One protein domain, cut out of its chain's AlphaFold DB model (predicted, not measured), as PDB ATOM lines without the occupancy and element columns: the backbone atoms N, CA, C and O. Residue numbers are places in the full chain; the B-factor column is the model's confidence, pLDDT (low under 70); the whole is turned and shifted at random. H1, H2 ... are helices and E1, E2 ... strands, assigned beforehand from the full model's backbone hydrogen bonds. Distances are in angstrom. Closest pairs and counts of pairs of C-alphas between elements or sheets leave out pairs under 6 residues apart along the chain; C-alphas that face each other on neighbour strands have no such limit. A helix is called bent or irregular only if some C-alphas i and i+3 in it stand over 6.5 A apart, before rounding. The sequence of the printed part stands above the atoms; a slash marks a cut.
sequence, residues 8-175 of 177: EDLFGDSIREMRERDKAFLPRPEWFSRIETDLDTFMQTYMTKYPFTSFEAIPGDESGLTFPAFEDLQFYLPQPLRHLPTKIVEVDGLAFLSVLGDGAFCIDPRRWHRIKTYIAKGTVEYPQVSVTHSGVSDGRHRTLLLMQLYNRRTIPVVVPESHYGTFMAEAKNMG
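This is residues 8 to 175 of the 177 residues of an uncharacterized protein of Enterobacter hormaechei subsp. xiangfangensis (UniProt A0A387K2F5). A compact body is built round helix H6, with H4 and H5 packed on it, while a long two-stranded ribbon of E2 and E5 runs between H6 and H7, and residues 9 to 15 of H1 stick out as a free arm. A small pair of strands, E1 and E3, sits near one end of H5, H2 packs on the other end, and the long link of residues 45 to 73 runs round the outside. The printed part has 168 residues, with seven named helices and five named strands in the order H1 H2 H3 E1 E2 H4 H5 E3 E4 H6 E5 H7; E2 and E5 are antiparallel, E1 and E3 parallel, and the class is mixed. It is compact, with a radius of gyration of the C-alphas of 17.6 A and spans of 47 by 46 by 30 A.

Find C-alpha 86 at (33.608, -20.794, -18.312); from there E2, residues 86 to 92, runs 19.0 A. E5, residues 154 to 160, is 19.1 A long. H7, residues 161 to 173, runs 19.2 A to C-alpha 173 at (50.123, -23.308, -4.743). Look next for H4 at 93 to 105, 12.2 A, H6 at 140 to 150, 15.7 A, and H5 at 109 to 120, 16.6 A. The short strands are E1 at 74 to 76, E3 at 123 to 125 and E4 at 136 to 138. H2 is 29 to 32 and H3 39 to 44. H1, residues 8 to 23, begins at C-alpha 8 (74.142, -5.559, -28.911), is 20.0 A long and has a kink of 27 degrees near residue 15. H1, H4 and H7 are irregular: C-alphas 10 and 13 are 8.1 A apart, 99 and 102 9.2 A, 162 and 165 7.7 A.

Between E2 and E5, look for N 89 and O 157, 3.0 A apart. The closest C-alphas of E2 and H7 are Thr 86 and Glu 161, 4.8 A; of H6 and E5, Thr 143 and Ile 155, 6.8 A. H6 touches H4, closest C-alphas Thr 143 and Gly 93 at 6.2 A, and H5, His 141 and Trp 112 at 6.4 A. H5 touches H2 with residues 109 to 113 alone, Pro 109 and Phe 32 being closest at 5.9 A. H3 is close to H5 but not clearly touching, Met 43 and Arg 110 at 5.8 A. In E1 and E3, N 76 and O 124 are 2.9 A apart. E4 pairs with no named strand; its Val 136 is closest to Leu 97 of H4, C-alphas 6.4 A apart. Every O i to N i+4 pair is within hydrogen-bond range in H3, H5 and H6, against 10 of 12 in H1, 7 of 9 in H7 and 2 of 9 in H4, where 7 of 10 O i to N i+3 pairs are; H2 is too short for one.

The C-alphas farthest apart, Asp 9 and Asp 72, are 55.0 A apart. The printed part has no cut, and its long link is H3 to E1. Confidence is under 70 at residues 8 to 10 and 133 to 135.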
ATOM      1  N   GLU A   8      73.674  -6.849 -29.423       60.53
ATOM      2  CA  GLU A   8      74.142  -5.559 -28.911       60.53
ATOM      3  C   GLU A   8      75.202  -4.935 -29.828       60.53
ATOM      4  O   GLU A   8      75.149  -3.731 -30.062       60.53
ATOM      5  N   ASP A   9      76.076  -5.735 -30.445       64.12
ATOM      6  CA  ASP A   9      77.065  -5.249 -31.421       64.12
ATOM      7  C   ASP A   9      76.426  -4.823 -32.756       64.12
ATOM      8  O   ASP A   9      76.964  -3.974 -33.463       64.12
ATOM      9  N   LEU A  10      75.272  -5.401 -33.114       67.06
ATOM     10  CA  LEU A  10      74.568  -5.106 -34.372       67.06
ATOM     11  C   LEU A  10      73.571  -3.948 -34.261       67.06
ATOM     12  O   LEU A  10      73.364  -3.227 -35.235       67.06
ATOM     13  N   PHE A  11      72.932  -3.779 -33.101       74.25
ATOM     14  CA  PHE A  11      71.819  -2.837 -32.930       74.25
ATOM     15  C   PHE A  11      71.930  -1.953 -31.685       74.25
ATOM     16  O   PHE A  11      71.029  -1.151 -31.443       74.25
ATOM     17  N   GLY A  12      72.998  -2.061 -30.890       73.44
ATOM     18  CA  GLY A  12      73.132  -1.366 -29.607       73.44
ATOM     19  C   GLY A  12      72.979   0.149 -29.711       73.44
ATOM     20  O   GLY A  12      72.235   0.745 -28.931       73.44
ATOM     21  N   ASP A  13      73.590   0.770 -30.723       76.69
ATOM     22  CA  ASP A  13      73.464   2.211 -30.960       76.69
ATOM     23  C   ASP A  13      72.042   2.606 -31.384       76.69
ATOM     24  O   ASP A  13      71.481   3.556 -30.838       76.69
ATOM     25  N   SER A  14      71.403   1.829 -32.267       75.50
ATOM     26  CA  SER A  14      70.011   2.064 -32.678       75.50
ATOM     27  C   SER A  14      69.022   1.886 -31.520       75.50
ATOM     28  O   SER A  14      68.105   2.689 -31.355       75.50
ATOM     29  N   ILE A  15      69.219   0.871 -30.671       73.00
ATOM     30  CA  ILE A  15      68.409   0.634 -29.469       73.00
ATOM     31  C   ILE A  15      68.608   1.772 -28.463       73.00
ATOM     32  O   ILE A  15      67.636   2.241 -27.866       73.00
ATOM     33  N   ARG A  16      69.845   2.251 -28.282       76.50
ATOM     34  CA  ARG A  16      70.143   3.393 -27.411       76.50
ATOM     35  C   ARG A  16      69.456   4.661 -27.913       76.50
ATOM     36  O   ARG A  16      68.777   5.318 -27.134       76.50
ATOM     37  N   GLU A  17      69.553   4.969 -29.202       77.19
ATOM     38  CA  GLU A  17      68.883   6.128 -29.806       77.19
ATOM     39  C   GLU A  17      67.353   6.046 -29.732       77.19
ATOM     40  O   GLU A  17      66.682   7.059 -29.527       77.19
ATOM     41  N   MET A  18      66.770   4.852 -29.874       73.31
ATOM     42  CA  MET A  18      65.336   4.643 -29.641       73.31
ATOM     43  C   MET A  18      64.959   4.945 -28.189       73.31
ATOM     44  O   MET A  18      64.032   5.717 -27.959       73.31
ATOM     45  N   ARG A  19      65.716   4.421 -27.216       74.62
ATOM     46  CA  ARG A  19      65.479   4.672 -25.785       74.62
ATOM     47  C   ARG A  19      65.619   6.148 -25.418       74.62
ATOM     48  O   ARG A  19      64.808   6.649 -24.647       74.62
ATOM     49  N   GLU A  20      66.611   6.852 -25.962       78.38
ATOM     50  CA  GLU A  20      66.784   8.291 -25.721       78.38
ATOM     51  C   GLU A  20      65.633   9.117 -26.306       78.38
ATOM     52  O   GLU A  20      65.140  10.028 -25.643       78.38
ATOM     53  N   ARG A  21      65.137   8.772 -27.502       74.44
ATOM     54  CA  ARG A  21      63.935   9.413 -28.065       74.44
ATOM     55  C   ARG A  21      62.693   9.127 -27.226       74.44
ATOM     56  O   ARG A  21      61.912  10.039 -26.974       74.44
ATOM     57  N   ASP A  22      62.540   7.896 -26.749       79.00
ATOM     58  CA  ASP A  22      61.413   7.478 -25.913       79.00
ATOM     59  C   ASP A  22      61.357   8.213 -24.564       79.00
ATOM     60  O   ASP A  22      60.266   8.373 -24.012       79.00
ATOM     61  N   LYS A  23      62.486   8.736 -24.055       79.69
ATOM     62  CA  LYS A  23      62.496   9.569 -22.838       79.69
ATOM     63  C   LYS A  23      61.650  10.830 -22.978       79.69
ATOM     64  O   LYS A  23      61.041  11.250 -21.999       79.69
ATOM     65  N   ALA A  24      61.574  11.409 -24.178       79.00
ATOM     66  CA  ALA A  24      60.732  12.576 -24.441       79.00
ATOM     67  C   ALA A  24      59.226  12.256 -24.365       79.00
ATOM     68  O   ALA A  24      58.411  13.167 -24.245       79.00
ATOM     69  N   PHE A  25      58.865  10.970 -24.409       82.81
ATOM     70  CA  PHE A  25      57.490  10.466 -24.387       82.81
ATOM     71  C   PHE A  25      57.177   9.652 -23.128       82.81
ATOM     72  O   PHE A  25      56.154   8.960 -23.079       82.81
ATOM     73  N   LEU A  26      58.058   9.704 -22.121       86.56
ATOM     74  CA  LEU A  26      57.791   9.105 -20.822       86.56
ATOM     75  C   LEU A  26      56.630   9.852 -20.162       86.56
ATOM     76  O   LEU A  26      56.719  11.068 -19.961       86.56
ATOM     77  N   PRO A  27      55.543   9.153 -19.810       88.38
ATOM     78  CA  PRO A  27      54.441   9.787 -19.114       88.38
ATOM     79  C   PRO A  27      54.877  10.197 -17.706       88.38
ATOM     80  O   PRO A  27      55.675   9.516 -17.056       88.38
ATOM     81  N   ARG A  28      54.317  11.303 -17.218       90.19
ATOM     82  CA  ARG A  28      54.483  11.709 -15.821       90.19
ATOM     83  C   ARG A  28      53.608  10.830 -14.916       90.19
ATOM     84  O   ARG A  28      52.483  10.526 -15.317       90.19
ATOM     85  N   PRO A  29      54.060  10.415 -13.719       91.81
ATOM     86  CA  PRO A  29      53.251   9.595 -12.814       91.81
ATOM     87  C   PRO A  29      51.868  10.191 -12.520       91.81
ATOM     88  O   PRO A  29      50.867   9.478 -12.526       91.81
ATOM     89  N   GLU A  30      51.776  11.508 -12.352       91.81
ATOM     90  CA  GLU A  30      50.531  12.223 -12.057       91.81
ATOM     91  C   GLU A  30      49.481  12.019 -13.155       91.81
ATOM     92  O   GLU A  30      48.279  12.006 -12.871       91.81
ATOM     93  N   TRP A  31      49.927  11.767 -14.392       91.94
ATOM     94  CA  TRP A  31      49.050  11.476 -15.517       91.94
ATOM     95  C   TRP A  31      48.283  10.170 -15.355       91.94
ATOM     96  O   TRP A  31      47.329   9.960 -16.083       91.94
ATOM     97  N   PHE A  32      48.653   9.273 -14.438       94.44
ATOM     98  CA  PHE A  32      47.877   8.063 -14.144       94.44
ATOM     99  C   PHE A  32      46.735   8.325 -13.157       94.44
ATOM    100  O   PHE A  32      45.804   7.520 -13.080       94.44
ATOM    101  N   SER A  33      46.774   9.450 -12.443       94.19
ATOM    102  CA  SER A  33      45.739   9.893 -11.509       94.19
ATOM    103  C   SER A  33      44.720  10.800 -12.203       94.19
ATOM    104  O   SER A  33      43.529  10.484 -12.222       94.19
ATOM    105  N   ARG A  34      45.207  11.857 -12.863       91.44
ATOM    106  CA  ARG A  34      44.432  12.903 -13.551       91.44
ATOM    107  C   ARG A  34      45.026  13.196 -14.927       91.44
ATOM    108  O   ARG A  34      46.176  12.860 -15.173       91.44
ATOM    109  N   ILE A  35      44.276  13.844 -15.814       82.00
ATOM    110  CA  ILE A  35      44.801  14.315 -17.106       82.00
ATOM    111  C   ILE A  35      44.861  15.844 -17.057       82.00
ATOM    112  O   ILE A  35      43.861  16.487 -16.757       82.00
ATOM    113  N   GLU A  36      46.040  16.417 -17.303       75.06
ATOM    114  CA  GLU A  36      46.257  17.876 -17.283       75.06
ATOM    115  C   GLU A  36      45.767  18.567 -18.569       75.06
ATOM    116  O   GLU A  36      45.476  19.762 -18.566       75.06
ATOM    117  N   THR A  37      45.685  17.820 -19.670       77.06
ATOM    118  CA  THR A  37      45.201  18.270 -20.983       77.06
ATOM    119  C   THR A  37      43.789  17.755 -21.259       77.06
ATOM    120  O   THR A  37      43.255  16.933 -20.514       77.06
ATOM    121  N   ASP A  38      43.175  18.180 -22.365       84.12
ATOM    122  CA  ASP A  38      41.934  17.550 -22.810       84.12
ATOM    123  C   ASP A  38      42.150  16.056 -23.133       84.12
ATOM    124  O   ASP A  38      43.249  15.617 -23.508       84.12
ATOM    125  N   LEU A  39      41.091  15.265 -22.940       81.69
ATOM    126  CA  LEU A  39      41.134  13.810 -23.063       81.69
ATOM    127  C   LEU A  39      41.429  13.365 -24.501       81.69
ATOM    128  O   LEU A  39      42.148  12.387 -24.690       81.69
ATOM    129  N   ASP A  40      40.908  14.059 -25.510       85.06
ATOM    130  CA  ASP A  40      41.054  13.632 -26.903       85.06
ATOM    131  C   ASP A  40      42.507  13.778 -27.367       85.06
ATOM    132  O   ASP A  40      43.083  12.826 -27.906       85.06
ATOM    133  N   THR A  41      43.140  14.912 -27.067       85.62
ATOM    134  CA  THR A  41      44.568  15.144 -27.316       85.62
ATOM    135  C   THR A  41      45.430  14.136 -26.564       85.62
ATOM    136  O   THR A  41      46.331  13.519 -27.144       85.62
ATOM    137  N   PHE A  42      45.138  13.906 -25.281       86.06
ATOM    138  CA  PHE A  42      45.867  12.927 -24.477       86.06
ATOM    139  C   PHE A  42      45.810  11.525 -25.099       86.06
ATOM    140  O   PHE A  42      46.830  10.847 -25.233       86.06
ATOM    141  N   MET A  43      44.627  11.098 -25.542       85.75
ATOM    142  CA  MET A  43      44.425   9.772 -26.127       85.75
ATOM    143  C   MET A  43      45.116   9.600 -27.488       85.75
ATOM    144  O   MET A  43      45.451   8.468 -27.849       85.75
ATOM    145  N   GLN A  44      45.359  10.694 -28.219       85.44
ATOM    146  CA  GLN A  44      46.081  10.705 -29.498       85.44
ATOM    147  C   GLN A  44      47.606  10.837 -29.340       85.44
ATOM    148  O   GLN A  44      48.349  10.506 -30.264       85.44
ATOM    149  N   THR A  45      48.091  11.270 -28.175       84.38
ATOM    150  CA  THR A  45      49.523  11.483 -27.926       84.38
ATOM    151  C   THR A  45      50.282  10.151 -27.863       84.38
ATOM    152  O   THR A  45      49.852   9.185 -27.219       84.38
ATOM    153  N   TYR A  46      51.434  10.076 -28.541       81.19
ATOM    154  CA  TYR A  46      52.346   8.939 -28.404       81.19
ATOM    155  C   TYR A  46      53.009   8.974 -27.022       81.19
ATOM    156  O   TYR A  46      53.614   9.976 -26.648       81.19
ATOM    157  N   MET A  47      52.883   7.882 -26.267       86.19
ATOM    158  CA  MET A  47      53.452   7.728 -24.928       86.19
ATOM    159  C   MET A  47      53.969   6.308 -24.742       86.19
ATOM    160  O   MET A  47      53.318   5.339 -25.152       86.19
ATOM    161  N   THR A  48      55.114   6.191 -24.079       88.56
ATOM    162  CA  THR A  48      55.642   4.898 -23.646       88.56
ATOM    163  C   THR A  48      54.930   4.413 -22.381       88.56
ATOM    164  O   THR A  48      54.206   5.153 -21.710       88.56
ATOM    165  N   LYS A  49      55.074   3.121 -22.068       92.12
ATOM    166  CA  LYS A  49      54.551   2.564 -20.812       92.12
ATOM    167  C   LYS A  49      55.432   3.011 -19.648       92.12
ATOM    168  O   LYS A  49      56.649   3.062 -19.796       92.12
ATOM    169  N   TYR A  50      54.826   3.246 -18.489       93.56
ATOM    170  CA  TYR A  50      55.549   3.588 -17.270       93.56
ATOM    171  C   TYR A  50      55.766   2.351 -16.387       93.56
ATOM    172  O   TYR A  50      54.780   1.702 -16.025       93.56
ATOM    173  N   PRO A  51      57.014   1.998 -16.036       94.56
ATOM    174  CA  PRO A  51      57.312   0.893 -15.133       94.56
ATOM    175  C   PRO A  51      57.255   1.362 -13.672       94.56
ATOM    176  O   PRO A  51      58.243   1.852 -13.131       94.56
ATOM    177  N   PHE A  52      56.098   1.221 -13.022       95.88
ATOM    178  CA  PHE A  52      56.015   1.440 -11.577       95.88
ATOM    179  C   PHE A  52      56.761   0.330 -10.824       95.88
ATOM    180  O   PHE A  52      56.830  -0.806 -11.285       95.88
ATOM    181  N   THR A  53      57.309   0.656  -9.655       94.94
ATOM    182  CA  THR A  53      58.078  -0.293  -8.829       94.94
ATOM    183  C   THR A  53      57.195  -1.254  -8.035       94.94
ATOM    184  O   THR A  53      57.641  -2.339  -7.675       94.94
ATOM    185  N   SER A  54      55.950  -0.870  -7.748       95.50
ATOM    186  CA  SER A  54      54.964  -1.703  -7.060       95.50
ATOM    187  C   SER A  54      53.541  -1.234  -7.361       95.50
ATOM    188  O   SER A  54      53.335  -0.201  -8.004       95.50
ATOM    189  N   PHE A  55      52.550  -1.974  -6.862       96.44
ATOM    190  CA  PHE A  55      51.149  -1.562  -6.913       96.44
ATOM    191  C   PHE A  55      50.909  -0.253  -6.149       96.44
ATOM    192  O   PHE A  55      50.239   0.647  -6.645       96.44
ATOM    193  N   GLU A  56      51.508  -0.130  -4.967       95.88
ATOM    194  CA  GLU A  56      51.389   1.030  -4.080       95.88
ATOM    195  C   GLU A  56      52.054   2.289  -4.659       95.88
ATOM    196  O   GLU A  56      51.707   3.400  -4.268       95.88
ATOM    197  N   ALA A  57      52.986   2.131  -5.603       96.50
ATOM    198  CA  ALA A  57      53.616   3.246  -6.305       96.50
ATOM    199  C   ALA A  57      52.723   3.858  -7.400       96.50
ATOM    200  O   ALA A  57      53.039   4.936  -7.907       96.50
ATOM    201  N   ILE A  58      51.634   3.187  -7.791       96.56
ATOM    202  CA  ILE A  58      50.697   3.706  -8.790       96.56
ATOM    203  C   ILE A  58      49.846   4.799  -8.126       96.56
ATOM    204  O   ILE A  58      49.156   4.506  -7.148       96.56
ATOM    205  N   PRO A  59      49.821   6.033  -8.660       96.50
ATOM    206  CA  PRO A  59      49.012   7.106  -8.094       96.50
ATOM    207  C   PRO A  59      47.532   6.735  -8.012       96.50
ATOM    208  O   PRO A  59      46.986   6.120  -8.936       96.50
ATOM    209  N   GLY A  60      46.897   7.118  -6.902       95.75
ATOM    210  CA  GLY A  60      45.461   6.948  -6.692       95.75
ATOM    211  C   GLY A  60      44.636   7.748  -7.699       95.75
ATOM    212  O   GLY A  60      45.125   8.712  -8.292       95.75
ATOM    213  N   ASP A  61      43.384   7.351  -7.914       95.69
ATOM    214  CA  ASP A  61      42.509   8.051  -8.851       95.69
ATOM    215  C   ASP A  61      42.121   9.450  -8.351       95.69
ATOM    216  O   ASP A  61      41.550   9.601  -7.276       95.69
ATOM    217  N   GLU A  62      42.396  10.465  -9.172       95.12
ATOM    218  CA  GLU A  62      41.890  11.834  -9.009       95.12
ATOM    219  C   GLU A  62      41.298  12.322 -10.341       95.12
ATOM    220  O   GLU A  62      41.404  13.491 -10.714       95.12
ATOM    221  N   SER A  63      40.697  11.404 -11.103       91.31
ATOM    222  CA  SER A  63      40.188  11.685 -12.450       91.31
ATOM    223  C   SER A  63      38.889  12.495 -12.447       91.31
ATOM    224  O   SER A  63      38.477  13.009 -13.485       91.31
ATOM    225  N   GLY A  64      38.220  12.586 -11.292       92.06
ATOM    226  CA  GLY A  64      36.880  13.157 -11.156       92.06
ATOM    227  C   GLY A  64      35.763  12.237 -11.658       92.06
ATOM    228  O   GLY A  64      34.594  12.618 -11.615       92.06
ATOM    229  N   LEU A  65      36.090  11.025 -12.123       94.00
ATOM    230  CA  LEU A  65      35.093  10.020 -12.470       94.00
ATOM    231  C   LEU A  65      34.404   9.502 -11.207       94.00
ATOM    232  O   LEU A  65      35.023   9.293 -10.169       94.00
ATOM    233  N   THR A  66      33.100   9.263 -11.320       96.12
ATOM    234  CA  THR A  66      32.350   8.520 -10.307       96.12
ATOM    235  C   THR A  66      32.287   7.063 -10.729       96.12
ATOM    236  O   THR A  66      31.929   6.760 -11.869       96.12
ATOM    237  N   PHE A  67      32.634   6.169  -9.814       97.50
ATOM    238  CA  PHE A  67      32.558   4.731 -10.024       97.50
ATOM    239  C   PHE A  67      31.349   4.185  -9.251       97.50
ATOM    240  O   PHE A  67      31.127   4.619  -8.117       97.50
ATOM    241  N   PRO A  68      30.540   3.288  -9.843       98.06
ATOM    242  CA  PRO A  68      29.471   2.610  -9.108       98.06
ATOM    243  C   PRO A  68      30.061   1.712  -8.012       98.06
ATOM    244  O   PRO A  68      31.270   1.503  -7.989       98.06
ATOM    245  N   ALA A  69      29.238   1.162  -7.116       97.81
ATOM    246  CA  ALA A  69      29.728   0.168  -6.163       97.81
ATOM    247  C   ALA A  69      30.243  -1.083  -6.902       97.81
ATOM    248  O   ALA A  69      29.831  -1.367  -8.028       97.81
ATOM    249  N   PHE A  70      31.157  -1.840  -6.285       97.62
ATOM    250  CA  PHE A  70      31.775  -2.993  -6.951       97.62
ATOM    251  C   PHE A  70      30.733  -4.054  -7.331       97.62
ATOM    252  O   PHE A  70      30.778  -4.625  -8.416       97.62
ATOM    253  N   GLU A  71      29.783  -4.287  -6.435       96.50
ATOM    254  CA  GLU A  71      28.639  -5.184  -6.584       96.50
ATOM    255  C   GLU A  71      27.670  -4.773  -7.703       96.50
ATOM    256  O   GLU A  71      26.974  -5.631  -8.242       96.50
ATOM    257  N   ASP A  72      27.664  -3.496  -8.093       97.94
ATOM    258  CA  ASP A  72      26.820  -2.979  -9.174       97.94
ATOM    259  C   ASP A  72      27.484  -3.125 -10.556       97.94
ATOM    260  O   ASP A  72      26.835  -2.927 -11.593       97.94
ATOM    261  N   LEU A  73      28.774  -3.485 -10.601       98.12
ATOM    262  CA  LEU A  73      29.499  -3.682 -11.852       98.12
ATOM    263  C   LEU A  73      28.926  -4.852 -12.654       98.12
ATOM    264  O   LEU A  73      28.842  -5.991 -12.202       98.12
ATOM    265  N   GLN A  74      28.625  -4.577 -13.919       97.81
ATOM    266  CA  GLN A  74      28.203  -5.572 -14.891       97.81
ATOM    267  C   GLN A  74      29.429  -6.179 -15.565       97.81
ATOM    268  O   GLN A  74      30.012  -5.603 -16.495       97.81
ATOM    269  N   PHE A  75      29.822  -7.357 -15.088       97.50
ATOM    270  CA  PHE A  75      30.919  -8.096 -15.688       97.50
ATOM    271  C   PHE A  75      30.480  -8.889 -16.923       97.50
ATOM    272  O   PHE A  75      29.448  -9.561 -16.914       97.50
ATOM    273  N   TYR A  76      31.290  -8.863 -17.983       96.31
ATOM    274  CA  TYR A  76      31.026  -9.609 -19.215       96.31
ATOM    275  C   TYR A  76      32.238 -10.407 -19.704       96.31
ATOM    276  O   TYR A  76      33.394 -10.091 -19.414       96.31
ATOM    277  N   LEU A  77      31.967 -11.470 -20.465       95.50
ATOM    278  CA  LEU A  77      33.000 -12.374 -20.969       95.50
ATOM    279  C   LEU A  77      33.820 -11.739 -22.112       95.50
ATOM    280  O   LEU A  77      33.229 -11.163 -23.042       95.50
ATOM    281  N   PRO A  78      35.159 -11.923 -22.111       91.81
ATOM    282  CA  PRO A  78      36.013 -11.609 -23.250       91.81
ATOM    283  C   PRO A  78      35.517 -12.281 -24.524       91.81
ATOM    284  O   PRO A  78      35.054 -13.421 -24.483       91.81
ATOM    285  N   GLN A  79      35.647 -11.601 -25.668       90.69
ATOM    286  CA  GLN A  79      35.165 -12.114 -26.960       90.69
ATOM    287  C   GLN A  79      35.580 -13.574 -27.244       90.69
ATOM    288  O   GLN A  79      34.696 -14.342 -27.630       90.69
ATOM    289  N   PRO A  80      36.838 -14.007 -27.007       87.50
ATOM    290  CA  PRO A  80      37.250 -15.391 -27.262       87.50
ATOM    291  C   PRO A  80      36.520 -16.438 -26.409       87.50
ATOM    292  O   PRO A  80      36.490 -17.610 -26.768       87.50
ATOM    293  N   LEU A  81      35.939 -16.029 -25.278       89.88
ATOM    294  CA  LEU A  81      35.331 -16.919 -24.290       89.88
ATOM    295  C   LEU A  81      33.799 -16.899 -24.299       89.88
ATOM    296  O   LEU A  81      33.185 -17.729 -23.638       89.88
ATOM    297  N   ARG A  82      33.159 -16.003 -25.064       91.06
ATOM    298  CA  ARG A  82      31.686 -15.857 -25.093       91.06
ATOM    299  C   ARG A  82      30.934 -17.119 -25.519       91.06
ATOM    300  O   ARG A  82      29.755 -17.248 -25.212       91.06
ATOM    301  N   HIS A  83      31.596 -18.018 -26.243       90.44
ATOM    302  CA  HIS A  83      31.008 -19.251 -26.771       90.44
ATOM    303  C   HIS A  83      31.506 -20.513 -26.060       90.44
ATOM    304  O   HIS A  83      31.166 -21.618 -26.476       90.44
ATOM    305  N   LEU A  84      32.328 -20.367 -25.017       88.75
ATOM    306  CA  LEU A  84      32.931 -21.486 -24.303       88.75
ATOM    307  C   LEU A  84      32.346 -21.597 -22.889       88.75
ATOM    308  O   LEU A  84      32.097 -20.571 -22.251       88.75
ATOM    309  N   PRO A  85      32.175 -22.820 -22.356       94.50
ATOM    310  CA  PRO A  85      31.908 -23.010 -20.937       94.50
ATOM    311  C   PRO A  85      33.037 -22.398 -20.102       94.50
ATOM    312  O   PRO A  85      34.222 -22.671 -20.323       94.50
ATOM    313  N   THR A  86      32.670 -21.540 -19.157       95.38
ATOM    314  CA  THR A  86      33.608 -20.794 -18.312       95.38
ATOM    315  C   THR A  86      33.154 -20.806 -16.861       95.38
ATOM    316  O   THR A  86      31.972 -20.962 -16.558       95.38
ATOM    317  N   LYS A  87      34.115 -20.636 -15.955       95.56
ATOM    318  CA  LYS A  87      33.902 -20.449 -14.521       95.56
ATOM    319  C   LYS A  87      34.483 -19.113 -14.098       95.56
ATOM    320  O   LYS A  87      35.508 -18.687 -14.630       95.56
ATOM    321  N   ILE A  88      33.821 -18.473 -13.143       96.50
ATOM    322  CA  ILE A  88      34.322 -17.267 -12.490       96.50
ATOM    323  C   ILE A  88      34.943 -17.679 -11.161       96.50
ATOM    324  O   ILE A  88      34.342 -18.451 -10.412       96.50
ATOM    325  N   VAL A  89      36.153 -17.197 -10.898       95.44
ATOM    326  CA  VAL A  89      36.908 -17.493  -9.676       95.44
ATOM    327  C   VAL A  89      37.404 -16.187  -9.078       95.44
ATOM    328  O   VAL A  89      37.979 -15.368  -9.786       95.44
ATOM    329  N   GLU A  90      37.184 -15.995  -7.783       96.12
ATOM    330  CA  GLU A  90      37.796 -14.902  -7.024       96.12
ATOM    331  C   GLU A  90      39.240 -15.270  -6.690       96.12
ATOM    332  O   GLU A  90      39.479 -16.348  -6.149       96.12
ATOM    333  N   VAL A  91      40.189 -14.387  -6.998       94.56
ATOM    334  CA  VAL A  91      41.620 -14.598  -6.727       94.56
ATOM    335  C   VAL A  91      42.261 -13.356  -6.128       94.56
ATOM    336  O   VAL A  91      41.839 -12.244  -6.444       94.56
ATOM    337  N   ASP A  92      43.311 -13.515  -5.321       95.62
ATOM    338  CA  ASP A  92      44.201 -12.404  -4.975       95.62
ATOM    339  C   ASP A  92      44.847 -11.845  -6.251       95.62
ATOM    340  O   ASP A  92      45.542 -12.547  -6.991       95.62
ATOM    341  N   GLY A  93      44.598 -10.566  -6.525       94.62
ATOM    342  CA  GLY A  93      45.010  -9.922  -7.762       94.62
ATOM    343  C   GLY A  93      46.522  -9.736  -7.894       94.62
ATOM    344  O   GLY A  93      47.022  -9.771  -9.016       94.62
ATOM    345  N   LEU A  94      47.277  -9.588  -6.796       94.31
ATOM    346  CA  LEU A  94      48.739  -9.506  -6.887       94.31
ATOM    347  C   LEU A  94      49.354 -10.885  -7.110       94.31
ATOM    348  O   LEU A  94      50.230 -11.021  -7.963       94.31
ATOM    349  N   ALA A  95      48.872 -11.907  -6.402       92.44
ATOM    350  CA  ALA A  95      49.305 -13.283  -6.628       92.44
ATOM    351  C   ALA A  95      48.982 -13.726  -8.063       92.44
ATOM    352  O   ALA A  95      49.838 -14.293  -8.743       92.44
ATOM    353  N   PHE A  96      47.797 -13.370  -8.572       90.44
ATOM    354  CA  PHE A  96      47.389 -13.617  -9.955       90.44
ATOM    355  C   PHE A  96      48.330 -12.971 -10.984       90.44
ATOM    356  O   PHE A  96      48.634 -13.573 -12.015       90.44
ATOM    357  N   LEU A  97      48.825 -11.763 -10.698       93.00
ATOM    358  CA  LEU A  97      49.741 -11.019 -11.567       93.00
ATOM    359  C   LEU A  97      51.223 -11.374 -11.386       93.00
ATOM    360  O   LEU A  97      52.033 -10.960 -12.216       93.00
ATOM    361  N   SER A  98      51.579 -12.140 -10.351       90.38
ATOM    362  CA  SER A  98      52.972 -12.410  -9.957       90.38
ATOM    363  C   SER A  98      53.831 -13.005 -11.075       90.38
ATOM    364  O   SER A  98      55.008 -12.669 -11.198       90.38
ATOM    365  N   VAL A  99      53.230 -13.813 -11.952       87.50
ATOM    366  CA  VAL A  99      53.909 -14.446 -13.096       87.50
ATOM    367  C   VAL A  99      54.489 -13.443 -14.096       87.50
ATOM    368  O   VAL A  99      55.347 -13.796 -14.900       87.50
ATOM    369  N   LEU A 100      54.016 -12.193 -14.069       89.50
ATOM    370  CA  LEU A 100      54.493 -11.124 -14.943       89.50
ATOM    371  C   LEU A 100      55.740 -10.415 -14.387       89.50
ATOM    372  O   LEU A 100      56.309  -9.582 -15.096       89.50
ATOM    373  N   GLY A 101      56.148 -10.704 -13.144       90.31
ATOM    374  CA  GLY A 101      57.240 -10.014 -12.451       90.31
ATOM    375  C   GLY A 101      57.061  -8.493 -12.466       90.31
ATOM    376  O   GLY A 101      55.942  -7.988 -12.364       90.31
ATOM    377  N   ASP A 102      58.149  -7.758 -12.703       87.06
ATOM    378  CA  ASP A 102      58.137  -6.289 -12.849       87.06
ATOM    379  C   ASP A 102      57.199  -5.813 -13.976       87.06
ATOM    380  O   ASP A 102      56.654  -4.706 -13.957       87.06
ATOM    381  N   GLY A 103      56.942  -6.681 -14.960       90.56
ATOM    382  CA  GLY A 103      55.990  -6.439 -16.034       90.56
ATOM    383  C   GLY A 103      54.545  -6.284 -15.550       90.56
ATOM    384  O   GLY A 103      53.736  -5.704 -16.282       90.56
ATOM    385  N   ALA A 104      54.203  -6.730 -14.336       92.94
ATOM    386  CA  ALA A 104      52.884  -6.525 -13.737       92.94
ATOM    387  C   ALA A 104      52.533  -5.032 -13.638       92.94
ATOM    388  O   ALA A 104      51.407  -4.648 -13.948       92.94
ATOM    389  N   PHE A 105      53.514  -4.184 -13.317       95.38
ATOM    390  CA  PHE A 105      53.326  -2.757 -13.030       95.38
ATOM    391  C   PHE A 105      53.810  -1.831 -14.158       95.38
ATOM    392  O   PHE A 105      53.950  -0.624 -13.981       95.38
ATOM    393  N   CYS A 106      54.033  -2.377 -15.358       94.75
ATOM    394  CA  CYS A 106      54.404  -1.603 -16.544       94.75
ATOM    395  C   CYS A 106      53.156  -1.103 -17.295       94.75
ATOM    396  O   CYS A 106      52.609  -1.800 -18.158       94.75
ATOM    397  N   ILE A 107      52.670   0.093 -16.963       95.50
ATOM    398  CA  ILE A 107      51.326   0.577 -17.310       95.50
ATOM    399  C   ILE A 107      51.357   1.525 -18.517       95.50
ATOM    400  O   ILE A 107      52.058   2.528 -18.538       95.50
ATOM    401  N   ASP A 108      50.543   1.218 -19.529       93.12
ATOM    402  CA  ASP A 108      50.168   2.180 -20.581       93.12
ATOM    403  C   ASP A 108      49.129   3.189 -20.038       93.12
ATOM    404  O   ASP A 108      48.037   2.745 -19.653       93.12
ATOM    405  N   PRO A 109      49.425   4.504 -20.023       92.88
ATOM    406  CA  PRO A 109      48.552   5.528 -19.438       92.88
ATOM    407  C   PRO A 109      47.235   5.729 -20.206       92.88
ATOM    408  O   PRO A 109      46.191   5.977 -19.604       92.88
ATOM    409  N   ARG A 110      47.226   5.551 -21.532       91.94
ATOM    410  CA  ARG A 110      46.003   5.669 -22.347       91.94
ATOM    411  C   ARG A 110      45.075   4.495 -22.084       91.94
ATOM    412  O   ARG A 110      43.866   4.666 -21.934       91.94
ATOM    413  N   ARG A 111      45.638   3.282 -22.009       93.19
ATOM    414  CA  ARG A 111      44.871   2.087 -21.642       93.19
ATOM    415  C   ARG A 111      44.338   2.226 -20.219       93.19
ATOM    416  O   ARG A 111      43.177   1.912 -20.009       93.19
ATOM    417  N   TRP A 112      45.135   2.743 -19.285       95.69
ATOM    418  CA  TRP A 112      44.714   3.013 -17.907       95.69
ATOM    419  C   TRP A 112      43.454   3.890 -17.850       95.69
ATOM    420  O   TRP A 112      42.434   3.466 -17.310       95.69
ATOM    421  N   HIS A 113      43.464   5.050 -18.510       94.19
ATOM    422  CA  HIS A 113      42.306   5.953 -18.523       94.19
ATOM    423  C   HIS A 113      41.106   5.420 -19.295       94.19
ATOM    424  O   HIS A 113      39.979   5.519 -18.813       94.19
ATOM    425  N   ARG A 114      41.321   4.771 -20.445       94.06
ATOM    426  CA  ARG A 114      40.228   4.130 -21.193       94.06
ATOM    427  C   ARG A 114      39.483   3.108 -20.334       94.06
ATOM    428  O   ARG A 114      38.265   2.996 -20.441       94.06
ATOM    429  N   ILE A 115      40.219   2.373 -19.500       95.88
ATOM    430  CA  ILE A 115      39.646   1.394 -18.579       95.88
ATOM    431  C   ILE A 115      38.828   2.083 -17.492       95.88
ATOM    432  O   ILE A 115      37.673   1.713 -17.294       95.88
ATOM    433  N   LYS A 116      39.359   3.136 -16.861       95.88
ATOM    434  CA  LYS A 116      38.592   3.938 -15.896       95.88
ATOM    435  C   LYS A 116      37.269   4.429 -16.479       95.88
ATOM    436  O   LYS A 116      36.237   4.284 -15.835       95.88
ATOM    437  N   THR A 117      37.272   4.932 -17.716       94.31
ATOM    438  CA  THR A 117      36.052   5.433 -18.369       94.31
ATOM    439  C   THR A 117      34.962   4.372 -18.485       94.31
ATOM    440  O   THR A 117      33.794   4.699 -18.298       94.31
ATOM    441  N   TYR A 118      35.289   3.117 -18.807       95.56
ATOM    442  CA  TYR A 118      34.253   2.083 -18.884       95.56
ATOM    443  C   TYR A 118      33.891   1.484 -17.519       95.56
ATOM    444  O   TYR A 118      32.735   1.112 -17.334       95.56
ATOM    445  N   ILE A 119      34.814   1.458 -16.546       97.38
ATOM    446  CA  ILE A 119      34.484   1.085 -15.159       97.38
ATOM    447  C   ILE A 119      33.492   2.104 -14.586       97.38
ATOM    448  O   ILE A 119      32.496   1.713 -13.988       97.38
ATOM    449  N   ALA A 120      33.701   3.399 -14.841       97.25
ATOM    450  CA  ALA A 120      32.781   4.469 -14.449       97.25
ATOM    451  C   ALA A 120      31.387   4.335 -15.097       97.25
ATOM    452  O   ALA A 120      30.393   4.779 -14.535       97.25
ATOM    453  N   LYS A 121      31.290   3.675 -16.261       97.75
ATOM    454  CA  LYS A 121      30.010   3.317 -16.904       97.75
ATOM    455  C   LYS A 121      29.370   2.048 -16.325       97.75
ATOM    456  O   LYS A 121      28.320   1.634 -16.804       97.75
ATOM    457  N   GLY A 122      30.006   1.415 -15.341       97.81
ATOM    458  CA  GLY A 122      29.514   0.216 -14.671       97.81
ATOM    459  C   GLY A 122      29.697  -1.082 -15.446       97.81
ATOM    460  O   GLY A 122      29.085  -2.080 -15.091       97.81
ATOM    461  N   THR A 123      30.524  -1.108 -16.491       96.94
ATOM    462  CA  THR A 123      30.741  -2.316 -17.307       96.94
ATOM    463  C   THR A 123      32.196  -2.728 -17.279       96.94
ATOM    464  O   THR A 123      33.060  -1.897 -17.548       96.94
ATOM    465  N   VAL A 124      32.483  -4.003 -17.027       97.44
ATOM    466  CA  VAL A 124      33.863  -4.499 -16.950       97.44
ATOM    467  C   VAL A 124      33.978  -5.839 -17.657       97.44
ATOM    468  O   VAL A 124      33.258  -6.782 -17.364       97.44
ATOM    469  N   GLU A 125      34.906  -5.969 -18.594       96.81
ATOM    470  CA  GLU A 125      35.231  -7.294 -19.114       96.81
ATOM    471  C   GLU A 125      36.056  -8.063 -18.069       96.81
ATOM    472  O   GLU A 125      37.005  -7.498 -17.512       96.81
ATOM    473  N   TYR A 126      35.762  -9.342 -17.830       96.62
ATOM    474  CA  TYR A 126      36.548 -10.164 -16.901       96.62
ATOM    475  C   TYR A 126      38.034 -10.237 -17.310       96.62
ATOM    476  O   TYR A 126      38.327 -10.472 -18.487       96.62
ATOM    477  N   PRO A 127      38.985 -10.082 -16.369       95.06
ATOM    478  CA  PRO A 127      40.371 -10.492 -16.577       95.06
ATOM    479  C   PRO A 127      40.451 -11.989 -16.888       95.06
ATOM    480  O   PRO A 127      39.724 -12.792 -16.300       95.06
ATOM    481  N   GLN A 128      41.332 -12.359 -17.816       90.44
ATOM    482  CA  GLN A 128      41.404 -13.706 -18.367       90.44
ATOM    483  C   GLN A 128      42.650 -14.444 -17.880       90.44
ATOM    484  O   GLN A 128      43.771 -13.930 -17.954       90.44
ATOM    485  N   VAL A 129      42.442 -15.687 -17.449       87.88
ATOM    486  CA  VAL A 129      43.514 -16.625 -17.118       87.88
ATOM    487  C   VAL A 129      44.184 -17.156 -18.387       87.88
ATOM    488  O   VAL A 129      43.514 -17.519 -19.357       87.88
ATOM    489  N   SER A 130      45.514 -17.231 -18.364       81.94
ATOM    490  CA  SER A 130      46.285 -17.883 -19.416       81.94
ATOM    491  C   SER A 130      46.072 -19.393 -19.399       81.94
ATOM    492  O   SER A 130      46.102 -20.047 -18.363       81.94
ATOM    493  N   VAL A 131      45.823 -19.947 -20.583       74.62
ATOM    494  CA  VAL A 131      45.602 -21.386 -20.786       74.62
ATOM    495  C   VAL A 131      46.902 -22.142 -21.065       74.62
ATOM    496  O   VAL A 131      46.919 -23.367 -21.014       74.62
ATOM    497  N   THR A 132      47.988 -21.428 -21.378       70.38
ATOM    498  CA  THR A 132      49.290 -22.013 -21.739       70.38
ATOM    499  C   THR A 132      50.309 -21.969 -20.606       70.38
ATOM    500  O   THR A 132      51.268 -22.735 -20.621       70.38
ATOM    501  N   HIS A 133      50.123 -21.078 -19.636       66.44
ATOM    502  CA  HIS A 133      50.967 -20.945 -18.456       66.44
ATOM    503  C   HIS A 133      50.129 -20.427 -17.287       66.44
ATOM    504  O   HIS A 133      49.094 -19.798 -17.496       66.44
ATOM    505  N   SER A 134      50.602 -20.627 -16.061       62.50
ATOM    506  CA  SER A 134      49.977 -20.057 -14.868       62.50
ATOM    507  C   SER A 134      49.860 -18.530 -14.990       62.50
ATOM    508  O   SER A 134      50.782 -17.869 -15.479       62.50
ATOM    509  N   GLY A 135      48.730 -17.960 -14.565       68.88
ATOM    510  CA  GLY A 135      48.520 -16.511 -14.432       68.88
ATOM    511  C   GLY A 135      47.692 -15.856 -15.543       68.88
ATOM    512  O   GLY A 135      46.657 -16.385 -15.939       68.88
ATOM    513  N   VAL A 136      48.082 -14.657 -15.989       79.44
ATOM    514  CA  VAL A 136      47.197 -13.728 -16.728       79.44
ATOM    515  C   VAL A 136      47.507 -13.706 -18.222       79.44
ATOM    516  O   VAL A 136      48.643 -13.431 -18.602       79.44
ATOM    517  N   SER A 137      46.500 -13.910 -19.078       82.38
ATOM    518  CA  SER A 137      46.635 -13.674 -20.528       82.38
ATOM    519  C   SER A 137      46.189 -12.275 -20.941       82.38
ATOM    520  O   SER A 137      46.769 -11.677 -21.844       82.38
ATOM    521  N   ASP A 138      45.157 -11.738 -20.290       87.31
ATOM    522  CA  ASP A 138      44.722 -10.353 -20.465       87.31
ATOM    523  C   ASP A 138      44.025  -9.837 -19.202       87.31
ATOM    524  O   ASP A 138      43.588 -10.592 -18.339       87.31
ATOM    525  N   GLY A 139      43.908  -8.518 -19.097       92.31
ATOM    526  CA  GLY A 139      43.215  -7.867 -17.993       92.31
ATOM    527  C   GLY A 139      44.126  -7.361 -16.885       92.31
ATOM    528  O   GLY A 139      43.611  -6.790 -15.938       92.31
ATOM    529  N   ARG A 140      45.455  -7.425 -17.035       94.88
ATOM    530  CA  ARG A 140      46.426  -6.857 -16.075       94.88
ATOM    531  C   ARG A 140      46.051  -5.456 -15.581       94.88
ATOM    532  O   ARG A 140      45.917  -5.231 -14.387       94.88
ATOM    533  N   HIS A 141      45.841  -4.512 -16.502       96.56
ATOM    534  CA  HIS A 141      45.450  -3.144 -16.143       96.56
ATOM    535  C   HIS A 141      44.089  -3.075 -15.436       96.56
ATOM    536  O   HIS A 141      43.919  -2.245 -14.552       96.56
ATOM    537  N   ARG A 142      43.132  -3.935 -15.815       96.56
ATOM    538  CA  ARG A 142      41.813  -4.017 -15.167       96.56
ATOM    539  C   ARG A 142      41.943  -4.537 -13.746       96.56
ATOM    540  O   ARG A 142      41.362  -3.940 -12.856       96.56
ATOM    541  N   THR A 143      42.727  -5.590 -13.532       97.00
ATOM    542  CA  THR A 143      42.996  -6.141 -12.202       97.00
ATOM    543  C   THR A 143      43.560  -5.064 -11.280       97.00
ATOM    544  O   THR A 143      42.978  -4.809 -10.232       97.00
ATOM    545  N   LEU A 144      44.608  -4.352 -11.711       97.44
ATOM    546  CA  LEU A 144      45.195  -3.260 -10.927       97.44
ATOM    547  C   LEU A 144      44.186  -2.131 -10.644       97.44
ATOM    548  O   LEU A 144      44.095  -1.667  -9.512       97.44
ATOM    549  N   LEU A 145      43.401  -1.705 -11.641       97.62
ATOM    550  CA  LEU A 145      42.391  -0.657 -11.447       97.62
ATOM    551  C   LEU A 145      41.265  -1.091 -10.511       97.62
ATOM    552  O   LEU A 145      40.878  -0.312  -9.651       97.62
ATOM    553  N   LEU A 146      40.753  -2.315 -10.638       97.94
ATOM    554  CA  LEU A 146      39.715  -2.829  -9.742       97.94
ATOM    555  C   LEU A 146      40.230  -2.908  -8.301       97.94
ATOM    556  O   LEU A 146      39.537  -2.507  -7.373       97.94
ATOM    557  N   MET A 147      41.468  -3.359  -8.106       97.88
ATOM    558  CA  MET A 147      42.076  -3.374  -6.778       97.88
ATOM    559  C   MET A 147      42.210  -1.962  -6.195       97.88
ATOM    560  O   MET A 147      41.869  -1.748  -5.033       97.88
ATOM    561  N   GLN A 148      42.675  -0.997  -7.002       97.19
ATOM    562  CA  GLN A 148      42.923   0.376  -6.556       97.19
ATOM    563  C   GLN A 148      41.619   1.132  -6.275       97.19
ATOM    564  O   GLN A 148      41.457   1.687  -5.193       97.19
ATOM    565  N   LEU A 149      40.688   1.139  -7.233       97.44
ATOM    566  CA  LEU A 149      39.452   1.924  -7.166       97.44
ATOM    567  C   LEU A 149      38.509   1.441  -6.065       97.44
ATOM    568  O   LEU A 149      37.808   2.247  -5.462       97.44
ATOM    569  N   TYR A 150      38.499   0.135  -5.794       97.69
ATOM    570  CA  TYR A 150      37.585  -0.466  -4.824       97.69
ATOM    571  C   TYR A 150      38.260  -0.830  -3.502       97.69
ATOM    572  O   TYR A 150      37.586  -1.327  -2.604       97.69
ATOM    573  N   ASN A 151      39.569  -0.583  -3.368       96.50
ATOM    574  CA  ASN A 151      40.374  -0.971  -2.209       96.50
ATOM    575  C   ASN A 151      40.207  -2.462  -1.851       96.50
ATOM    576  O   ASN A 151      39.892  -2.832  -0.718       96.50
ATOM    577  N   ARG A 152      40.378  -3.336  -2.851       95.62
ATOM    578  CA  ARG A 152      40.207  -4.792  -2.714       95.62
ATOM    579  C   ARG A 152      41.464  -5.525  -3.144       95.62
ATOM    580  O   ARG A 152      42.163  -5.103  -4.060       95.62
ATOM    581  N   ARG A 153      41.730  -6.662  -2.499       94.81
ATOM    582  CA  ARG A 153      42.796  -7.592  -2.905       94.81
ATOM    583  C   ARG A 153      42.281  -8.701  -3.811       94.81
ATOM    584  O   ARG A 153      43.006  -9.107  -4.710       94.81
ATOM    585  N   THR A 154      41.035  -9.135  -3.624       96.38
ATOM    586  CA  THR A 154      40.429 -10.178  -4.453       96.38
ATOM    587  C   THR A 154      39.662  -9.593  -5.633       96.38
ATOM    588  O   THR A 154      38.966  -8.581  -5.490       96.38
ATOM    589  N   ILE A 155      39.798 -10.233  -6.791       95.81
ATOM    590  CA  ILE A 155      39.123  -9.867  -8.036       95.81
ATOM    591  C   ILE A 155      38.571 -11.116  -8.743       95.81
ATOM    592  O   ILE A 155      39.229 -12.162  -8.731       95.81
ATOM    593  N   PRO A 156      37.419 -11.014  -9.427       96.88
ATOM    594  CA  PRO A 156      36.893 -12.105 -10.226       96.88
ATOM    595  C   PRO A 156      37.661 -12.231 -11.542       96.88
ATOM    596  O   PRO A 156      37.809 -11.258 -12.287       96.88
ATOM    597  N   VAL A 157      38.091 -13.446 -11.869       95.31
ATOM    598  CA  VAL A 157      38.692 -13.803 -13.162       95.31
ATOM    599  C   VAL A 157      37.858 -14.854 -13.871       95.31
ATOM    600  O   VAL A 157      37.195 -15.677 -13.237       95.31
ATOM    601  N   VAL A 158      37.921 -14.853 -15.201       95.81
ATOM    602  CA  VAL A 158      37.292 -15.888 -16.020       95.81
ATOM    603  C   VAL A 158      38.289 -16.990 -16.369       95.81
ATOM    604  O   VAL A 158      39.390 -16.734 -16.864       95.81
ATOM    605  N   VAL A 159      37.861 -18.233 -16.155       93.69
ATOM    606  CA  VAL A 159      38.622 -19.454 -16.428       93.69
ATOM    607  C   VAL A 159      37.827 -20.329 -17.398       93.69
ATOM    608  O   VAL A 159      36.673 -20.654 -17.107       93.69
ATOM    609  N   PRO A 160      38.393 -20.758 -18.538       92.88
ATOM    610  CA  PRO A 160      37.774 -21.793 -19.362       92.88
ATOM    611  C   PRO A 160      37.567 -23.072 -18.548       92.88
ATOM    612  O   PRO A 160      38.484 -23.521 -17.861       92.88
ATOM    613  N   GLU A 161      36.388 -23.690 -18.629       94.00
ATOM    614  CA  GLU A 161      36.069 -24.850 -17.783       94.00
ATOM    615  C   GLU A 161      37.034 -26.025 -18.007       94.00
ATOM    616  O   GLU A 161      37.412 -26.706 -17.054       94.00
ATOM    617  N   SER A 162      37.524 -26.188 -19.239       91.31
ATOM    618  CA  SER A 162      38.551 -27.172 -19.602       91.31
ATOM    619  C   SER A 162      39.880 -27.001 -18.860       91.31
ATOM    620  O   SER A 162      40.625 -27.968 -18.734       91.31
ATOM    621  N   HIS A 163      40.174 -25.803 -18.350       90.81
ATOM    622  CA  HIS A 163      41.415 -25.472 -17.642       90.81
ATOM    623  C   HIS A 163      41.200 -25.248 -16.138       90.81
ATOM    624  O   HIS A 163      42.155 -24.992 -15.407       90.81
ATOM    625  N   TYR A 164      39.962 -25.375 -15.650       92.31
ATOM    626  CA  TYR A 164      39.604 -25.046 -14.271       92.31
ATOM    627  C   TYR A 164      40.380 -25.863 -13.231       92.31
ATOM    628  O   TYR A 164      40.895 -25.299 -12.272       92.31
ATOM    629  N   GLY A 165      40.494 -27.183 -13.415       92.31
ATOM    630  CA  GLY A 165      41.186 -28.052 -12.454       92.31
ATOM    631  C   GLY A 165      42.660 -27.679 -12.274       92.31
ATOM    632  O   GLY A 165      43.118 -27.514 -11.143       92.31
ATOM    633  N   THR A 166      43.370 -27.486 -13.387       90.94
ATOM    634  CA  THR A 166      44.776 -27.060 -13.404       90.94
ATOM    635  C   THR A 166      44.939 -25.687 -12.766       90.94
ATOM    636  O   THR A 166      45.740 -25.531 -11.848       90.94
ATOM    637  N   PHE A 167      44.108 -24.720 -13.169       91.25
ATOM    638  CA  PHE A 167      44.145 -23.374 -12.608       91.25
ATOM    639  C   PHE A 167      43.953 -23.372 -11.088       91.25
ATOM    640  O   PHE A 167      44.719 -22.734 -10.377       91.25
ATOM    641  N   MET A 168      42.971 -24.115 -10.567       92.88
ATOM    642  CA  MET A 168      42.707 -24.163  -9.126       92.88
ATOM    643  C   MET A 168      43.858 -24.801  -8.339       92.88
ATOM    644  O   MET A 168      44.113 -24.401  -7.205       92.88
ATOM    645  N   ALA A 169      44.548 -25.795  -8.903       91.62
ATOM    646  CA  ALA A 169      45.723 -26.384  -8.266       91.62
ATOM    647  C   ALA A 169      46.884 -25.379  -8.200       91.62
ATOM    648  O   ALA A 169      47.497 -25.201  -7.150       91.62
ATOM    649  N   GLU A 170      47.147 -24.676  -9.300       88.38
ATOM    650  CA  GLU A 170      48.209 -23.673  -9.379       88.38
ATOM    651  C   GLU A 170      47.919 -22.451  -8.506       88.38
ATOM    652  O   GLU A 170      48.787 -22.007  -7.759       88.38
ATOM    653  N   ALA A 171      46.690 -21.935  -8.546       88.44
ATOM    654  CA  ALA A 171      46.271 -20.788  -7.752       88.44
ATOM    655  C   ALA A 171      46.424 -21.055  -6.246       88.44
ATOM    656  O   ALA A 171      46.930 -20.194  -5.532       88.44
ATOM    657  N   LYS A 172      46.098 -22.269  -5.773       90.88
ATOM    658  CA  LYS A 172      46.361 -22.682  -4.381       90.88
ATOM    659  C   LYS A 172      47.851 -22.694  -4.056       90.88
ATOM    660  O   LYS A 172      48.257 -22.184  -3.018       90.88
ATOM    661  N   ASN A 173      48.673 -23.248  -4.947       88.25
ATOM    662  CA  ASN A 173      50.123 -23.308  -4.743       88.25
ATOM    663  C   ASN A 173      50.764 -21.913  -4.694       88.25
ATOM    664  O   ASN A 173      51.743 -21.715  -3.980       88.25
ATOM    665  N   MET A 174      50.205 -20.949  -5.429       84.50
ATOM    666  CA  MET A 174      50.641 -19.549  -5.433       84.50
ATOM    667  C   MET A 174      50.045 -18.718  -4.285       84.50
ATOM    668  O   MET A 174      50.359 -17.536  -4.177       84.50
ATOM    669  N   GLY A 175      49.173 -19.295  -3.448       86.69
ATOM    670  CA  GLY A 175      48.451 -18.557  -2.407       86.69
ATOM    671  C   GLY A 175      47.484 -17.505  -2.962       86.69
ATOM    672  O   GLY A 175      47.205 -16.516  -2.292       86.69
TER     673      GLY A 175